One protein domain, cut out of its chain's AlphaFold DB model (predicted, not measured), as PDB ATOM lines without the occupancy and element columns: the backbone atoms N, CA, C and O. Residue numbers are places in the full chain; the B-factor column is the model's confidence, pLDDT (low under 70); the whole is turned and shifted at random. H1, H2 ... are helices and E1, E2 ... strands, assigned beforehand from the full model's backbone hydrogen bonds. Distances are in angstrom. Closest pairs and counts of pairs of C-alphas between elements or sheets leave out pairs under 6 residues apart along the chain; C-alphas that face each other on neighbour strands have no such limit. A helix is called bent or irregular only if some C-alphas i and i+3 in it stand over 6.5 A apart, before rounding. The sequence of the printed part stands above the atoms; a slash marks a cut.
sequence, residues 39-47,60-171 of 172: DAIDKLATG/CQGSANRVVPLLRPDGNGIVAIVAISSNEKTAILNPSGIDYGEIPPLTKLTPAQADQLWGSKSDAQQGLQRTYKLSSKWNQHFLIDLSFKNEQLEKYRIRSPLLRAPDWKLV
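Overview. This is residues 39 to 47 and 60 to 171 of the 172 residues of an uncharacterized protein of Candidatus Melainabacteria bacterium (UniProt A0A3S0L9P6). Picture one six-stranded sheet folded back on itself into a small, loose, nearly closed barrel, where E3 comes back near E6 and the short helix H2 sits at the end where E2 and E4 part. The helix H1 only grazes the sheet, beside E1. The printed part has 121 residues, in the order H1, E1, E2, E3, H2, E4, E5, E6; the sheet order is E3, E2, E1, E4, E5, E6, antiparallel except that E1 and E4 meet only at a point. The class is mixed, helices and strands, with under half of the residues in named elements. The whole is compact, with a radius of gyration of the C-alphas of 13.7 A and spans of 40 by 29 by 26 A.

Along the chain. Find C-alpha 39 at (21.856, -51.110, -29.362), where H1, residues 39 to 45, begins. After the cut come E1, residues 66 to 71, 16.1 A long, E2, residues 78 to 84, 16.8 A, and E3, residues 91 to 93. H2 is residues 111 to 118, 10.5 A. Look next at E4, residues 129 to 136, 22.5 A, and E5, residues 141 to 149, 26.5 A. E6, residues 152 to 159, 20.9 A, bends by 54 degrees at residue 155 and ends at C-alpha 159, (24.366, -44.569, -3.774).

Arrangement. The strongly twisted sheet is a folded sheet, bent back into two leaves that face each other: E3, E2, E1 face E5, E6, with E4 as the hinge. E1, E2, E3 and E4, E5, E6 are two meanders, each strand the antiparallel neighbour of the one before, and each step is a hairpin. Look for N 68 and O 82 at 2.8 A in E1 and E2, N 92 and O 83 at 2.8 A in E2 and E3, N 146 and O 130 at 2.7 A in E4 and E5, and N 145 and O 157 at 2.8 A in E5 and E6. E1 and E4 meet only at a point, C-alphas 70 and 136, 4.4 A. The closest C-alphas of the edge strands E3 and E6 are those of Ala 91 and Ile 158, 6.8 A. H2 is on the sheet at a height of 6.9 A, over none of its strands; its closest C-alphas to E2 are Leu 117 and Val 79, 6.2 A. H1 only grazes the sheet with residues 41 to 45. In H2 every O i to N i+4 pair is within hydrogen-bond range; in H1, 2 of 3.

Size, cuts and confidence. The C-alphas of Thr 46 and Gln 126, the two farthest apart, are 41.6 A apart. Residues 48 to 59 are cut out, and C-alphas 47 and 60 are 11.6 A apart across the cut. The link from E3 to H2, 17 residues, is long. Residues 155 to 156 of E6 pair antiparallel with residues 169 to 170. The mean pLDDT of the printed part is 84.4; residue 40 and residues 42 to 47, 60 to 65 and 122 to 127 are under 70.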
ATOM      1  N   ASP A  39      22.398 -49.765 -29.139       75.81
ATOM      2  CA  ASP A  39      21.856 -51.110 -29.362       75.81
ATOM      3  C   ASP A  39      21.997 -52.026 -28.137       75.81
ATOM      4  O   ASP A  39      21.140 -52.873 -27.874       75.81
ATOM      5  N   ALA A  40      23.077 -51.870 -27.363       69.62
ATOM      6  CA  ALA A  40      23.300 -52.655 -26.151       69.62
ATOM      7  C   ALA A  40      22.302 -52.280 -25.042       69.62
ATOM      8  O   ALA A  40      21.874 -53.134 -24.266       69.62
ATOM      9  N   ILE A  41      21.888 -51.012 -24.989       70.44
ATOM     10  CA  ILE A  41      20.915 -50.511 -24.011       70.44
ATOM     11  C   ILE A  41      19.499 -50.951 -24.385       70.44
ATOM     12  O   ILE A  41      18.739 -51.359 -23.507       70.44
ATOM     13  N   ASP A  42      19.158 -50.932 -25.672       69.94
ATOM     14  CA  ASP A  42      17.832 -51.336 -26.151       69.94
ATOM     15  C   ASP A  42      17.582 -52.841 -25.945       69.94
ATOM     16  O   ASP A  42      16.485 -53.249 -25.547       69.94
ATOM     17  N   LYS A  43      18.621 -53.676 -26.095       65.25
ATOM     18  CA  LYS A  43      18.566 -55.111 -25.748       65.25
ATOM     19  C   LYS A  43      18.266 -55.353 -24.266       65.25
ATOM     20  O   LYS A  43      17.540 -56.284 -23.931       65.25
ATOM     21  N   LEU A  44      18.770 -54.495 -23.377       65.31
ATOM     22  CA  LEU A  44      18.487 -54.583 -21.940       65.31
ATOM     23  C   LEU A  44      17.090 -54.080 -21.585       65.31
ATOM     24  O   LEU A  44      16.424 -54.662 -20.730       65.31
ATOM     25  N   ALA A  45      16.638 -53.007 -22.235       60.16
ATOM     26  CA  ALA A  45      15.332 -52.410 -21.981       60.16
ATOM     27  C   ALA A  45      14.170 -53.305 -22.446       60.16
ATOM     28  O   ALA A  45      13.102 -53.293 -21.837       60.16
ATOM     29  N   THR A  46      14.377 -54.101 -23.497       59.19
ATOM     30  CA  THR A  46      13.357 -55.003 -24.058       59.19
ATOM     31  C   THR A  46      13.232 -56.338 -23.323       59.19
ATOM     32  O   THR A  46      12.354 -57.133 -23.652       59.19
ATOM     33  N   GLY A  47      14.073 -56.602 -22.315       49.75
ATOM     34  CA  GLY A  47      14.016 -57.841 -21.538       49.75
ATOM     35  C   GLY A  47      14.292 -59.100 -22.366       49.75
ATOM     36  O   GLY A  47      13.969 -60.200 -21.916       49.75
ATOM     37  N   CYS A  60      20.138 -62.454 -12.434       38.06
ATOM     38  CA  CYS A  60      19.105 -61.599 -11.862       38.06
ATOM     39  C   CYS A  60      17.722 -62.175 -12.237       38.06
ATOM     40  O   CYS A  60      16.905 -61.503 -12.867       38.06
ATOM     41  N   GLN A  61      17.487 -63.456 -11.921       35.97
ATOM     42  CA  GLN A  61      16.212 -64.143 -12.111       35.97
ATOM     43  C   GLN A  61      15.320 -63.816 -10.915       35.97
ATOM     44  O   GLN A  61      15.387 -64.432  -9.857       35.97
ATOM     45  N   GLY A  62      14.500 -62.787 -11.089       35.31
ATOM     46  CA  GLY A  62      13.493 -62.393 -10.116       35.31
ATOM     47  C   GLY A  62      13.065 -60.956 -10.347       35.31
ATOM     48  O   GLY A  62      13.748 -60.048  -9.892       35.31
ATOM     49  N   SER A  63      11.952 -60.797 -11.072       42.06
ATOM     50  CA  SER A  63      11.154 -59.571 -11.245       42.06
ATOM     51  C   SER A  63      11.906 -58.310 -11.715       42.06
ATOM     52  O   SER A  63      12.682 -57.707 -10.985       42.06
ATOM     53  N   ALA A  64      11.621 -57.890 -12.955       46.91
ATOM     54  CA  ALA A  64      11.930 -56.588 -13.569       46.91
ATOM     55  C   ALA A  64      13.104 -55.800 -12.945       46.91
ATOM     56  O   ALA A  64      12.913 -54.926 -12.100       46.91
ATOM     57  N   ASN A  65      14.330 -56.083 -13.392       67.38
ATOM     58  CA  ASN A  65      15.473 -55.237 -13.061       67.38
ATOM     59  C   ASN A  65      15.328 -53.908 -13.801       67.38
ATOM     60  O   ASN A  65      15.314 -53.874 -15.032       67.38
ATOM     61  N   ARG A  66      15.228 -52.801 -13.065       81.75
ATOM     62  CA  ARG A  66      15.283 -51.473 -13.673       81.75
ATOM     63  C   ARG A  66      16.721 -51.215 -14.100       81.75
ATOM     64  O   ARG A  66      17.605 -51.100 -13.252       81.75
ATOM     65  N   VAL A  67      16.950 -51.098 -15.401       87.81
ATOM     66  CA  VAL A  67      18.261 -50.766 -15.963       87.81
ATOM     67  C   VAL A  67      18.368 -49.255 -16.130       87.81
ATOM     68  O   VAL A  67      17.497 -48.617 -16.721       87.81
ATOM     69  N   VAL A  68      19.434 -48.674 -15.586       91.00
ATOM     70  CA  VAL A  68      19.680 -47.236 -15.603       91.00
ATOM     71  C   VAL A  68      21.013 -46.935 -16.288       91.00
ATOM     72  O   VAL A  68      22.062 -47.177 -15.690       91.00
ATOM     73  N   PRO A  69      21.006 -46.410 -17.527       92.75
ATOM     74  CA  PRO A  69      22.220 -45.954 -18.177       92.75
ATOM     75  C   PRO A  69      22.701 -44.661 -17.519       92.75
ATOM     76  O   PRO A  69      21.927 -43.717 -17.332       92.75
ATOM     77  N   LEU A  70      23.988 -44.620 -17.194       94.12
ATOM     78  CA  LEU A  70      24.660 -43.468 -16.610       94.12
ATOM     79  C   LEU A  70      25.478 -42.748 -17.675       94.12
ATOM     80  O   LEU A  70      26.269 -43.357 -18.397       94.12
ATOM     81  N   LEU A  71      25.259 -41.443 -17.764       93.31
ATOM     82  CA  LEU A  71      25.934 -40.555 -18.691       93.31
ATOM     83  C   LEU A  71      27.278 -40.116 -18.132       93.31
ATOM     84  O   LEU A  71      27.449 -39.977 -16.916       93.31
ATOM     85  N   ARG A  72      28.205 -39.837 -19.044       90.69
ATOM     86  CA  ARG A  72      29.431 -39.111 -18.721       90.69
ATOM     87  C   ARG A  72      29.092 -37.716 -18.155       90.69
ATOM     88  O   ARG A  72      28.047 -37.164 -18.511       90.69
ATOM     89  N   PRO A  73      29.943 -37.111 -17.299       87.31
ATOM     90  CA  PRO A  73      29.680 -35.775 -16.755       87.31
ATOM     91  C   PRO A  73      29.500 -34.657 -17.789       87.31
ATOM     92  O   PRO A  73      28.797 -33.692 -17.511       87.31
ATOM     93  N   ASP A  74      30.110 -34.778 -18.970       86.19
ATOM     94  CA  ASP A  74      29.940 -33.838 -20.089       86.19
ATOM     95  C   ASP A  74      28.627 -34.058 -20.871       86.19
ATOM     96  O   ASP A  74      28.329 -33.311 -21.799       86.19
ATOM     97  N   GLY A  75      27.841 -35.076 -20.504       80.25
ATOM     98  CA  GLY A  75      26.602 -35.470 -21.169       80.25
ATOM     99  C   GLY A  75      26.797 -36.311 -22.434       80.25
ATOM    100  O   GLY A  75      25.807 -36.787 -22.994       80.25
ATOM    101  N   ASN A  76      28.037 -36.547 -22.871       80.38
ATOM    102  CA  ASN A  76      28.330 -37.219 -24.133       80.38
ATOM    103  C   ASN A  76      28.566 -38.715 -23.918       80.38
ATOM    104  O   ASN A  76      29.667 -39.165 -23.603       80.38
ATOM    105  N   GLY A  77      27.512 -39.496 -24.150       87.69
ATOM    106  CA  GLY A  77      27.583 -40.953 -24.156       87.69
ATOM    107  C   GLY A  77      27.306 -41.596 -22.800       87.69
ATOM    108  O   GLY A  77      27.313 -40.962 -21.742       87.69
ATOM    109  N   ILE A  78      27.003 -42.890 -22.854       91.75
ATOM    110  CA  ILE A  78      26.745 -43.716 -21.677       91.75
ATOM    111  C   ILE A  78      28.042 -44.427 -21.316       91.75
ATOM    112  O   ILE A  78      28.640 -45.077 -22.163       91.75
ATOM    113  N   VAL A  79      28.461 -44.318 -20.060       93.94
ATOM    114  CA  VAL A  79      29.764 -44.811 -19.571       93.94
ATOM    115  C   VAL A  79      29.635 -45.851 -18.462       93.94
ATOM    116  O   VAL A  79      30.634 -46.380 -17.976       93.94
ATOM    117  N   ALA A  80      28.407 -46.130 -18.029       94.56
ATOM    118  CA  ALA A  80      28.094 -47.210 -17.110       94.56
ATOM    119  C   ALA A  80      26.607 -47.568 -17.179       94.56
ATOM    120  O   ALA A  80      25.769 -46.774 -17.615       94.56
ATOM    121  N   ILE A  81      26.273 -48.759 -16.697       92.69
ATOM    122  CA  ILE A  81      24.899 -49.221 -16.508       92.69
ATOM    123  C   ILE A  81      24.722 -49.644 -15.057       92.69
ATOM    124  O   ILE A  81      25.564 -50.345 -14.502       92.69
ATOM    125  N   VAL A  82      23.605 -49.253 -14.450       92.69
ATOM    126  CA  VAL A  82      23.192 -49.738 -13.135       92.69
ATOM    127  C   VAL A  82      21.923 -50.564 -13.275       92.69
ATOM    128  O   VAL A  82      20.887 -50.040 -13.670       92.69
ATOM    129  N   ALA A  83      21.986 -51.844 -12.923       89.56
ATOM    130  CA  ALA A  83      20.799 -52.682 -12.781       89.56
ATOM    131  C   ALA A  83      20.329 -52.652 -11.325       89.56
ATOM    132  O   ALA A  83      21.071 -53.055 -10.431       89.56
ATOM    133  N   ILE A  84      19.111 -52.169 -11.085       88.25
ATOM    134  CA  ILE A  84      18.482 -52.110  -9.762       88.25
ATOM    135  C   ILE A  84      17.453 -53.235  -9.666       88.25
ATOM    136  O   ILE A  84      16.546 -53.324 -10.495       88.25
ATOM    137  N   SER A  85      17.580 -54.076  -8.643       85.19
ATOM    138  CA  SER A  85      16.617 -55.138  -8.342       85.19
ATOM    139  C   SER A  85      15.249 -54.561  -7.971       85.19
ATOM    140  O   SER A  85      15.194 -53.524  -7.309       85.19
ATOM    141  N   SER A  86      14.157 -55.279  -8.253       80.56
ATOM    142  CA  SER A  86      12.781 -54.850  -7.916       80.56
ATOM    143  C   SER A  86      12.556 -54.445  -6.453       80.56
ATOM    144  O   SER A  86      11.689 -53.629  -6.163       80.56
ATOM    145  N   ASN A  87      13.316 -55.012  -5.511       82.12
ATOM    146  CA  ASN A  87      13.197 -54.670  -4.090       82.12
ATOM    147  C   ASN A  87      13.974 -53.398  -3.688       82.12
ATOM    148  O   ASN A  87      13.958 -53.042  -2.511       82.12
ATOM    149  N   GLU A  88      14.676 -52.751  -4.629       83.31
ATOM    150  CA  GLU A  88      15.476 -51.526  -4.440       83.31
ATOM    151  C   GLU A  88      16.593 -51.642  -3.382       83.31
ATOM    152  O   GLU A  88      17.160 -50.640  -2.936       83.31
ATOM    153  N   LYS A  89      16.922 -52.866  -2.955       83.50
ATOM    154  CA  LYS A  89      17.993 -53.141  -1.987       83.50
ATOM    155  C   LYS A  89      19.315 -53.454  -2.667       83.50
ATOM    156  O   LYS A  89      20.361 -53.373  -2.034       83.50
ATOM    157  N   THR A  90      19.291 -53.839  -3.938       84.94
ATOM    158  CA  THR A  90      20.475 -54.324  -4.637       84.94
ATOM    159  C   THR A  90      20.644 -53.597  -5.964       84.94
ATOM    160  O   THR A  90      19.717 -53.491  -6.761       84.94
ATOM    161  N   ALA A  91      21.855 -53.098  -6.210       90.31
ATOM    162  CA  ALA A  91      22.231 -52.471  -7.472       90.31
ATOM    163  C   ALA A  91      23.543 -53.059  -7.992       90.31
ATOM    164  O   ALA A  91      24.492 -53.212  -7.226       90.31
ATOM    165  N   ILE A  92      23.614 -53.427  -9.264       91.94
ATOM    166  CA  ILE A  92      24.821 -53.971  -9.898       91.94
ATOM    167  C   ILE A  92      25.354 -52.932 -10.876       91.94
ATOM    168  O   ILE A  92      24.587 -52.407 -11.683       91.94
ATOM    169  N   LEU A  93      26.645 -52.619 -10.769       93.88
ATOM    170  CA  LEU A  93      27.339 -51.751 -11.712       93.88
ATOM    171  C   LEU A  93      27.841 -52.620 -12.858       93.88
ATOM    172  O   LEU A  93      28.424 -53.663 -12.592       93.88
ATOM    173  N   ASN A  94      27.623 -52.179 -14.093       92.62
ATOM    174  CA  ASN A  94      28.038 -52.857 -15.318       92.62
ATOM    175  C   ASN A  94      27.784 -54.381 -15.275       92.62
ATOM    176  O   ASN A  94      28.744 -55.152 -15.247       92.62
ATOM    177  N   PRO A  95      26.506 -54.815 -15.189       87.94
ATOM    178  CA  PRO A  95      26.167 -56.236 -15.141       87.94
ATOM    179  C   PRO A  95      26.777 -57.023 -16.312       87.94
ATOM    180  O   PRO A  95      26.985 -56.499 -17.402       87.94
ATOM    181  N   SER A  96      27.067 -58.302 -16.091       84.19
ATOM    182  CA  SER A  96      27.644 -59.176 -17.114       84.19
ATOM    183  C   SER A  96      26.694 -59.403 -18.301       84.19
ATOM    184  O   SER A  96      25.494 -59.136 -18.235       84.19
ATOM    185  N   GLY A  97      27.245 -59.891 -19.418       77.75
ATOM    186  CA  GLY A  97      26.467 -60.242 -20.615       77.75
ATOM    187  C   GLY A  97      26.165 -59.085 -21.556       77.75
ATOM    188  O   GLY A  97      25.459 -59.271 -22.542       77.75
ATOM    189  N   ILE A  98      26.710 -57.904 -21.285       80.81
ATOM    190  CA  ILE A  98      26.562 -56.726 -22.135       80.81
ATOM    191  C   ILE A  98      27.907 -56.419 -22.780       80.81
ATOM    192  O   ILE A  98      28.950 -56.474 -22.128       80.81
ATOM    193  N   ASP A  99      27.869 -56.080 -24.064       84.12
ATOM    194  CA  ASP A  99      29.022 -55.512 -24.746       84.12
ATOM    195  C   ASP A  99      29.145 -54.028 -24.382       84.12
ATOM    196  O   ASP A  99      28.308 -53.198 -24.751       84.12
ATOM    197  N   TYR A 100      30.182 -53.714 -23.609       86.19
ATOM    198  CA  TYR A 100      30.503 -52.364 -23.155       86.19
ATOM    199  C   TYR A 100      31.482 -51.634 -24.093       86.19
ATOM    200  O   TYR A 100      31.912 -50.520 -23.781       86.19
ATOM    201  N   GLY A 101      31.835 -52.237 -25.234       88.62
ATOM    202  CA  GLY A 101      32.808 -51.696 -26.173       88.62
ATOM    203  C   GLY A 101      34.195 -51.576 -25.544       88.62
ATOM    204  O   GLY A 101      34.749 -52.539 -25.019       88.62
ATOM    205  N   GLU A 102      34.766 -50.374 -25.586       90.25
ATOM    206  CA  GLU A 102      36.116 -50.095 -25.074       90.25
ATOM    207  C   GLU A 102      36.185 -49.984 -23.544       90.25
ATOM    208  O   GLU A 102      37.276 -49.939 -22.974       90.25
ATOM    209  N   ILE A 103      35.038 -49.930 -22.858       91.38
ATOM    210  CA  ILE A 103      35.002 -49.825 -21.399       91.38
ATOM    211  C   ILE A 103      35.459 -51.166 -20.800       91.38
ATOM    212  O   ILE A 103      34.818 -52.193 -21.039       91.38
ATOM    213  N   PRO A 104      36.542 -51.189 -20.002       91.00
ATOM    214  CA  PRO A 104      37.067 -52.428 -19.451       91.00
ATOM    215  C   PRO A 104      36.090 -53.056 -18.442       91.00
ATOM    216  O   PRO A 104      35.332 -52.342 -17.774       91.00
ATOM    217  N   PRO A 105      36.140 -54.389 -18.259       92.19
ATOM    218  CA  PRO A 105      35.390 -55.048 -17.197       92.19
ATOM    219  C   PRO A 105      35.846 -54.536 -15.823       92.19
ATOM    220  O   PRO A 105      37.014 -54.182 -15.643       92.19
ATOM    221  N   LEU A 106      34.944 -54.547 -14.835       94.31
ATOM    222  CA  LEU A 106      35.218 -54.007 -13.496       94.31
ATOM    223  C   LEU A 106      36.443 -54.647 -12.823       94.31
ATOM    224  O   LEU A 106      37.199 -53.942 -12.165       94.31
ATOM    225  N   THR A 107      36.692 -55.939 -13.054       93.25
ATOM    226  CA  THR A 107      37.869 -56.677 -12.551       93.25
ATOM    227  C   THR A 107      39.204 -56.136 -13.068       93.25
ATOM    228  O   THR A 107      40.241 -56.349 -12.447       93.25
ATOM    229  N   LYS A 108      39.199 -55.427 -14.201       93.12
ATOM    230  CA  LYS A 108      40.388 -54.819 -14.818       93.12
ATOM    231  C   LYS A 108      40.368 -53.294 -14.752       93.12
ATOM    232  O   LYS A 108      41.258 -52.660 -15.314       93.12
ATOM    233  N   LEU A 109      39.364 -52.703 -14.104       94.06
ATOM    234  CA  LEU A 109      39.232 -51.259 -14.014       94.06
ATOM    235  C   LEU A 109      40.299 -50.706 -13.068       94.06
ATOM    236  O   LEU A 109      40.307 -50.994 -11.869       94.06
ATOM    237  N   THR A 110      41.183 -49.884 -13.622       93.31
ATOM    238  CA  THR A 110      42.188 -49.147 -12.852       93.31
ATOM    239  C   THR A 110      41.634 -47.805 -12.370       93.31
ATOM    240  O   THR A 110      40.679 -47.275 -12.953       93.31
ATOM    241  N   PRO A 111      42.255 -47.190 -11.348       91.62
ATOM    242  CA  PRO A 111      41.857 -45.863 -10.904       91.62
ATOM    243  C   PRO A 111      41.906 -44.827 -12.041       91.62
ATOM    244  O   PRO A 111      40.951 -44.079 -12.247       91.62
ATOM    245  N   ALA A 112      42.986 -44.817 -12.830       91.00
ATOM    246  CA  ALA A 112      43.160 -43.878 -13.940       91.00
ATOM    247  C   ALA A 112      42.068 -44.019 -15.017       91.00
ATOM    248  O   ALA A 112      41.560 -43.017 -15.517       91.00
ATOM    249  N   GLN A 113      41.668 -45.250 -15.340       93.06
ATOM    250  CA  GLN A 113      40.578 -45.508 -16.286       93.06
ATOM    251  C   GLN A 113      39.223 -45.051 -15.741       93.06
ATOM    252  O   GLN A 113      38.433 -44.477 -16.485       93.06
ATOM    253  N   ALA A 114      38.960 -45.247 -14.444       93.06
ATOM    254  CA  ALA A 114      37.740 -44.743 -13.815       93.06
ATOM    255  C   ALA A 114      37.652 -43.207 -13.896       93.06
ATOM    256  O   ALA A 114      36.592 -42.677 -14.227       93.06
ATOM    257  N   ASP A 115      38.767 -42.492 -13.697       91.56
ATOM    258  CA  ASP A 115      38.814 -41.030 -13.882       91.56
ATOM    259  C   ASP A 115      38.540 -40.611 -15.328       91.56
ATOM    260  O   ASP A 115      37.841 -39.626 -15.564       91.56
ATOM    261  N   GLN A 116      39.076 -41.344 -16.308       91.50
ATOM    262  CA  GLN A 116      38.823 -41.057 -17.722       91.50
ATOM    263  C   GLN A 116      37.355 -41.279 -18.102       91.50
ATOM    264  O   GLN A 116      36.791 -40.490 -18.860       91.50
ATOM    265  N   LEU A 117      36.728 -42.332 -17.574       91.62
ATOM    266  CA  LEU A 117      35.338 -42.668 -17.874       91.62
ATOM    267  C   LEU A 117      34.350 -41.721 -17.190       91.62
ATOM    268  O   LEU A 117      33.388 -41.269 -17.816       91.62
ATOM    269  N   TRP A 118      34.556 -41.456 -15.901       92.44
ATOM    270  CA  TRP A 118      33.549 -40.846 -15.026       92.44
ATOM    271  C   TRP A 118      33.920 -39.439 -14.555       92.44
ATOM    272  O   TRP A 118      33.174 -38.832 -13.786       92.44
ATOM    273  N   GLY A 119      35.027 -38.898 -15.065       86.31
ATOM    274  CA  GLY A 119      35.487 -37.538 -14.819       86.31
ATOM    275  C   GLY A 119      36.160 -37.348 -13.462       86.31
ATOM    276  O   GLY A 119      36.493 -38.293 -12.747       86.31
ATOM    277  N   SER A 120      36.387 -36.085 -13.110       73.31
ATOM    278  CA  SER A 120      37.083 -35.713 -11.880       73.31
ATOM    279  C   SER A 120      36.294 -36.130 -10.634       73.31
ATOM    280  O   SER A 120      35.113 -35.807 -10.498       73.31
ATOM    281  N   LYS A 121      36.974 -36.819  -9.708       71.75
ATOM    282  CA  LYS A 121      36.447 -37.243  -8.399       71.75
ATOM    283  C   LYS A 121      35.746 -36.095  -7.660       71.75
ATOM    284  O   LYS A 121      36.261 -34.978  -7.629       71.75
ATOM    285  N   SER A 122      34.594 -36.379  -7.044       63.09
ATOM    286  CA  SER A 122      33.784 -35.352  -6.370       63.09
ATOM    287  C   SER A 122      34.414 -34.827  -5.085       63.09
ATOM    288  O   SER A 122      34.067 -33.732  -4.660       63.09
ATOM    289  N   ASP A 123      35.349 -35.573  -4.486       56.66
ATOM    290  CA  ASP A 123      35.920 -35.242  -3.186       56.66
ATOM    291  C   ASP A 123      37.425 -35.524  -3.118       56.66
ATOM    292  O   ASP A 123      37.954 -36.472  -3.711       56.66
ATOM    293  N   ALA A 124      38.119 -34.694  -2.337       46.69
ATOM    294  CA  ALA A 124      39.517 -34.848  -1.958       46.69
ATOM    295  C   ALA A 124      39.694 -36.031  -0.987       46.69
ATOM    296  O   ALA A 124      40.080 -35.858   0.164       46.69
ATOM    297  N   GLN A 125      39.379 -37.251  -1.423       53.62
ATOM    298  CA  GLN A 125      39.660 -38.435  -0.620       53.62
ATOM    299  C   GLN A 125      41.136 -38.822  -0.747       53.62
ATOM    300  O   GLN A 125      41.694 -38.928  -1.844       53.62
ATOM    301  N   GLN A 126      41.767 -38.974   0.417       53.22
ATOM    302  CA  GLN A 126      43.120 -39.485   0.582       53.22
ATOM    303  C   GLN A 126      43.122 -40.996   0.301       53.22
ATOM    304  O   GLN A 126      42.336 -41.738   0.888       53.22
ATOM    305  N   GLY A 127      44.013 -41.463  -0.576       67.81
ATOM    306  CA  GLY A 127      44.277 -42.892  -0.783       67.81
ATOM    307  C   GLY A 127      43.550 -43.548  -1.963       67.81
ATOM    308  O   GLY A 127      43.386 -42.952  -3.025       67.81
ATOM    309  N   LEU A 128      43.181 -44.821  -1.773       83.56
ATOM    310  CA  LEU A 128      42.693 -45.748  -2.806       83.56
ATOM    311  C   LEU A 128      41.163 -45.742  -2.993       83.56
ATOM    312  O   LEU A 128      40.634 -46.592  -3.705       83.56
ATOM    313  N   GLN A 129      40.435 -44.821  -2.360       91.62
ATOM    314  CA  GLN A 129      38.984 -44.693  -2.530       91.62
ATOM    315  C   GLN A 129      38.632 -43.509  -3.423       91.62
ATOM    316  O   GLN A 129      39.264 -42.452  -3.352       91.62
ATOM    317  N   ARG A 130      37.629 -43.689  -4.287       91.50
ATOM    318  CA  ARG A 130      37.176 -42.668  -5.239       91.50
ATOM    319  C   ARG A 130      35.662 -42.608  -5.270       91.50
ATOM    320  O   ARG A 130      35.014 -43.643  -5.240       91.50
ATOM    321  N   THR A 131      35.116 -41.402  -5.354       94.06
ATOM    322  CA  THR A 131      33.676 -41.180  -5.513       94.06
ATOM    323  C   THR A 131      33.431 -40.384  -6.786       94.06
ATOM    324  O   THR A 131      34.042 -39.332  -6.991       94.06
ATOM    325  N   TYR A 132      32.526 -40.882  -7.623       93.50
ATOM    326  CA  TYR A 132      32.128 -40.251  -8.878       93.50
ATOM    327  C   TYR A 132      30.643 -39.938  -8.858       93.50
ATOM    328  O   TYR A 132      29.833 -40.776  -8.466       93.50
ATOM    329  N   LYS A 133      30.278 -38.739  -9.311       93.69
ATOM    330  CA  LYS A 133      28.885 -38.322  -9.447       93.69
ATOM    331  C   LYS A 133      28.477 -38.410 -10.910       93.69
ATOM    332  O   LYS A 133      28.965 -37.637 -11.726       93.69
ATOM    333  N   LEU A 134      27.551 -39.311 -11.214       94.00
ATOM    334  CA  LEU A 134      26.997 -39.487 -12.553       94.00
ATOM    335  C   LEU A 134      25.493 -39.220 -12.548       94.00
ATOM    336  O   LEU A 134      24.811 -39.369 -11.530       94.00
ATOM    337  N   SER A 135      24.975 -38.838 -13.707       94.31
ATOM    338  CA  SER A 135      23.544 -38.643 -13.925       94.31
ATOM    339  C   SER A 135      23.053 -39.634 -14.968       94.31
ATOM    340  O   SER A 135      23.761 -39.956 -15.917       94.31
ATOM    341  N   SER A 136      21.837 -40.132 -14.802       93.31
ATOM    342  CA  SER A 136      21.180 -40.933 -15.836       93.31
ATOM    343  C   SER A 136      20.568 -40.058 -16.928       93.31
ATOM    344  O   SER A 136      20.371 -38.856 -16.736       93.31
ATOM    345  N   LYS A 137      20.156 -40.687 -18.037       84.94
ATOM    346  CA  LYS A 137      19.342 -40.050 -19.092       84.94
ATOM    347  C   LYS A 137      18.033 -39.424 -18.584       84.94
ATOM    348  O   LYS A 137      17.473 -38.569 -19.256       84.94
ATOM    349  N   TRP A 138      17.556 -39.828 -17.407       87.50
ATOM    350  CA  TRP A 138      16.326 -39.317 -16.791       87.50
ATOM    351  C   TRP A 138      16.596 -38.342 -15.641       87.50
ATOM    352  O   TRP A 138      15.776 -38.221 -14.735       87.50
ATOM    353  N   ASN A 139      17.761 -37.682 -15.632       88.94
ATOM    354  CA  ASN A 139      18.169 -36.711 -14.608       88.94
ATOM    355  C   ASN A 139      18.188 -37.261 -13.170       88.94
ATOM    356  O   ASN A 139      18.109 -36.513 -12.200       88.94
ATOM    357  N   GLN A 140      18.320 -38.578 -13.009       92.31
ATOM    358  CA  GLN A 140      18.520 -39.192 -11.696       92.31
ATOM    359  C   GLN A 140      20.008 -39.220 -11.365       92.31
ATOM    360  O   GLN A 140      20.808 -39.618 -12.213       92.31
ATOM    361  N   HIS A 141      20.368 -38.848 -10.140       93.62
ATOM    362  CA  HIS A 141      21.760 -38.784  -9.705       93.62
ATOM    363  C   HIS A 141      22.210 -40.064  -8.995       93.62
ATOM    364  O   HIS A 141      21.473 -40.661  -8.201       93.62
ATOM    365  N   PHE A 142      23.456 -40.442  -9.263       94.88
ATOM    366  CA  PHE A 142      24.140 -41.585  -8.681       94.88
ATOM    367  C   PHE A 142      25.518 -41.152  -8.181       94.88
ATOM    368  O   PHE A 142      26.213 -40.380  -8.842       94.88
ATOM    369  N   LEU A 143      25.912 -41.670  -7.022       95.31
ATOM    370  CA  LEU A 143      27.292 -41.647  -6.554       95.31
ATOM    371  C   LEU A 143      27.845 -43.067  -6.654       95.31
ATOM    372  O   LEU A 143      27.244 -44.002  -6.121       95.31
ATOM    373  N   ILE A 144      28.965 -43.220  -7.346       95.62
ATOM    374  CA  ILE A 144      29.695 -44.480  -7.454       95.62
ATOM    375  C   ILE A 144      30.935 -44.359  -6.584       95.62
ATOM    376  O   ILE A 144      31.864 -43.628  -6.927       95.62
ATOM    377  N   ASP A 145      30.933 -45.075  -5.468       95.19
ATOM    378  CA  ASP A 145      32.092 -45.197  -4.596       95.19
ATOM    379  C   ASP A 145      32.895 -46.427  -5.031       95.19
ATOM    380  O   ASP A 145      32.346 -47.521  -5.156       95.19
ATOM    381  N   LEU A 146      34.192 -46.262  -5.237       95.25
ATOM    382  CA  LEU A 146      35.139 -47.306  -5.601       95.25
ATOM    383  C   LEU A 146      36.211 -47.424  -4.523       95.25
ATOM    384  O   LEU A 146      36.670 -46.415  -3.987       95.25
ATOM    385  N   SER A 147      36.652 -48.645  -4.247       94.88
ATOM    386  CA  SER A 147      37.821 -48.932  -3.419       94.88
ATOM    387  C   SER A 147      38.781 -49.788  -4.223       94.88
ATOM    388  O   SER A 147      38.442 -50.901  -4.628       94.88
ATOM    389  N   PHE A 148      39.977 -49.265  -4.443       93.88
ATOM    390  CA  PHE A 148      41.034 -49.945  -5.166       93.88
ATOM    391  C   PHE A 148      42.017 -50.600  -4.196       93.88
ATOM    392  O   PHE A 148      42.206 -50.147  -3.068       93.88
ATOM    393  N   LYS A 149      42.671 -51.662  -4.647       93.19
ATOM    394  CA  LYS A 149      43.778 -52.317  -3.961       93.19
ATOM    395  C   LYS A 149      44.777 -52.757  -5.016       93.19
ATOM    396  O   LYS A 149      44.401 -53.434  -5.964       93.19
ATOM    397  N   ASN A 150      46.037 -52.352  -4.866       90.94
ATOM    398  CA  ASN A 150      47.096 -52.638  -5.841       90.94
ATOM    399  C   ASN A 150      46.703 -52.243  -7.283       90.94
ATOM    400  O   ASN A 150      46.835 -53.046  -8.200       90.94
ATOM    401  N   GLU A 151      46.176 -51.026  -7.471       89.69
ATOM    402  CA  GLU A 151      45.718 -50.497  -8.775       89.69
ATOM    403  C   GLU A 151      44.550 -51.252  -9.440       89.69
ATOM    404  O   GLU A 151      44.197 -50.951 -10.579       89.69
ATOM    405  N   GLN A 152      43.902 -52.187  -8.740       91.88
ATOM    406  CA  GLN A 152      42.725 -52.913  -9.226       91.88
ATOM    407  C   GLN A 152      41.505 -52.614  -8.362       91.88
ATOM    408  O   GLN A 152      41.625 -52.392  -7.155       91.88
ATOM    409  N   LEU A 153      40.322 -52.577  -8.972       95.00
ATOM    410  CA  LEU A 153      39.078 -52.369  -8.242       95.00
ATOM    411  C   LEU A 153      38.766 -53.594  -7.367       95.00
ATOM    412  O   LEU A 153      38.535 -54.683  -7.877       95.00
ATOM    413  N   GLU A 154      38.732 -53.409  -6.046       95.75
ATOM    414  CA  GLU A 154      38.424 -54.475  -5.080       95.75
ATOM    415  C   GLU A 154      36.919 -54.542  -4.795       95.75
ATOM    416  O   GLU A 154      36.317 -55.615  -4.734       95.75
ATOM    417  N   LYS A 155      36.297 -53.376  -4.601       96.44
ATOM    418  CA  LYS A 155      34.874 -53.266  -4.277       96.44
ATOM    419  C   LYS A 155      34.296 -51.926  -4.693       96.44
ATOM    420  O   LYS A 155      35.009 -50.925  -4.774       96.44
ATOM    421  N   TYR A 156      32.986 -51.897  -4.889       96.69
ATOM    422  CA  TYR A 156      32.242 -50.693  -5.239       96.69
ATOM    423  C   TYR A 156      30.947 -50.573  -4.433       96.69
ATOM    424  O   TYR A 156      30.428 -51.559  -3.918       96.69
ATOM    425  N   ARG A 157      30.397 -49.366  -4.335       96.06
ATOM    426  CA  ARG A 157      29.068 -49.098  -3.777       96.06
ATOM    427  C   ARG A 157      28.366 -48.064  -4.641       96.06
ATOM    428  O   ARG A 157      28.953 -47.055  -5.015       96.06
ATOM    429  N   ILE A 158      27.091 -48.298  -4.930       95.56
ATOM    430  CA  ILE A 158      26.244 -47.347  -5.656       95.56
ATOM    431  C   ILE A 158      25.320 -46.683  -4.640       95.56
ATOM    432  O   ILE A 158      24.590 -47.379  -3.940       95.56
ATOM    433  N   ARG A 159      25.317 -45.351  -4.575       95.06
ATOM    434  CA  ARG A 159      24.366 -44.569  -3.774       95.06
ATOM    435  C   ARG A 159      23.457 -43.770  -4.699       95.06
ATOM    436  O   ARG A 159      23.920 -43.088  -5.608       95.06
ATOM    437  N   SER A 160      22.156 -43.845  -4.463       94.44
ATOM    438  CA  SER A 160      21.143 -43.088  -5.196       94.44
ATOM    439  C   SER A 160      19.887 -42.984  -4.332       94.44
ATOM    440  O   SER A 160      19.633 -43.919  -3.572       94.44
ATOM    441  N   PRO A 161      19.064 -41.929  -4.469       91.94
ATOM    442  CA  PRO A 161      17.746 -41.869  -3.828       91.94
ATOM    443  C   PRO A 161      16.822 -43.047  -4.181       91.94
ATOM    444  O   PRO A 161      15.853 -43.295  -3.476       91.94
ATOM    445  N   LEU A 162      17.119 -43.776  -5.263       88.00
ATOM    446  CA  LEU A 162      16.387 -44.980  -5.670       88.00
ATOM    447  C   LEU A 162      16.739 -46.227  -4.850       88.00
ATOM    448  O   LEU A 162      16.085 -47.251  -5.006       88.00
ATOM    449  N   LEU A 163      17.804 -46.185  -4.044       89.50
ATOM    450  CA  LEU A 163      18.304 -47.335  -3.297       89.50
ATOM    451  C   LEU A 163      18.035 -47.150  -1.811       89.50
ATOM    452  O   LEU A 163      18.428 -46.148  -1.217       89.50
ATOM    453  N   ARG A 164      17.408 -48.153  -1.193       87.75
ATOM    454  CA  ARG A 164      17.027 -48.087   0.227       87.75
ATOM    455  C   ARG A 164      18.189 -48.373   1.173       87.75
ATOM    456  O   ARG A 164      18.226 -47.843   2.276       87.75
ATOM    457  N   ALA A 165      19.113 -49.233   0.752       84.31
ATOM    458  CA  ALA A 165      20.244 -49.679   1.560       84.31
ATOM    459  C   ALA A 165      21.467 -49.909   0.656       84.31
ATOM    460  O   ALA A 165      21.716 -51.038   0.238       84.31
ATOM    461  N   PRO A 166      22.198 -48.845   0.279       87.62
ATOM    462  CA  PRO A 166      23.382 -48.985  -0.556       87.62
ATOM    463  C   PRO A 166      24.509 -49.673   0.224       87.62
ATOM    464  O   PRO A 166      24.961 -49.158   1.247       87.62
ATOM    465  N   ASP A 167      24.991 -50.803  -0.290       92.06
ATOM    466  CA  ASP A 167      26.042 -51.606   0.340       92.06
ATOM    467  C   ASP A 167      27.259 -51.794  -0.576       92.06
ATOM    468  O   ASP A 167      27.168 -51.655  -1.802       92.06
ATOM    469  N   TRP A 168      28.409 -52.081   0.031       94.38
ATOM    470  CA  TRP A 168      29.633 -52.422  -0.679       94.38
ATOM    471  C   TRP A 168      29.531 -53.810  -1.303       94.38
ATOM    472  O   TRP A 168      29.105 -54.776  -0.677       94.38
ATOM    473  N   LYS A 169      29.987 -53.910  -2.546       93.44
ATOM    474  CA  LYS A 169      29.990 -55.123  -3.351       93.44
ATOM    475  C   LYS A 169      31.404 -55.447  -3.775       93.44
ATOM    476  O   LYS A 169      32.093 -54.572  -4.293       93.44
ATOM    477  N   LEU A 170      31.814 -56.688  -3.548       93.38
ATOM    478  CA  LEU A 170      33.083 -57.199  -4.050       93.38
ATOM    479  C   LEU A 170      33.018 -57.327  -5.570       93.38
ATOM    480  O   LEU A 170      31.972 -57.657  -6.132       93.38
ATOM    481  N   VAL A 171      34.139 -57.037  -6.217       91.38
ATOM    482  CA  VAL A 171      34.332 -57.347  -7.629       91.38
ATOM    483  C   VAL A 171      34.860 -58.778  -7.712       91.38
ATOM    484  O   VAL A 171      35.872 -59.098  -7.088       91.38
TER     485      VAL A 171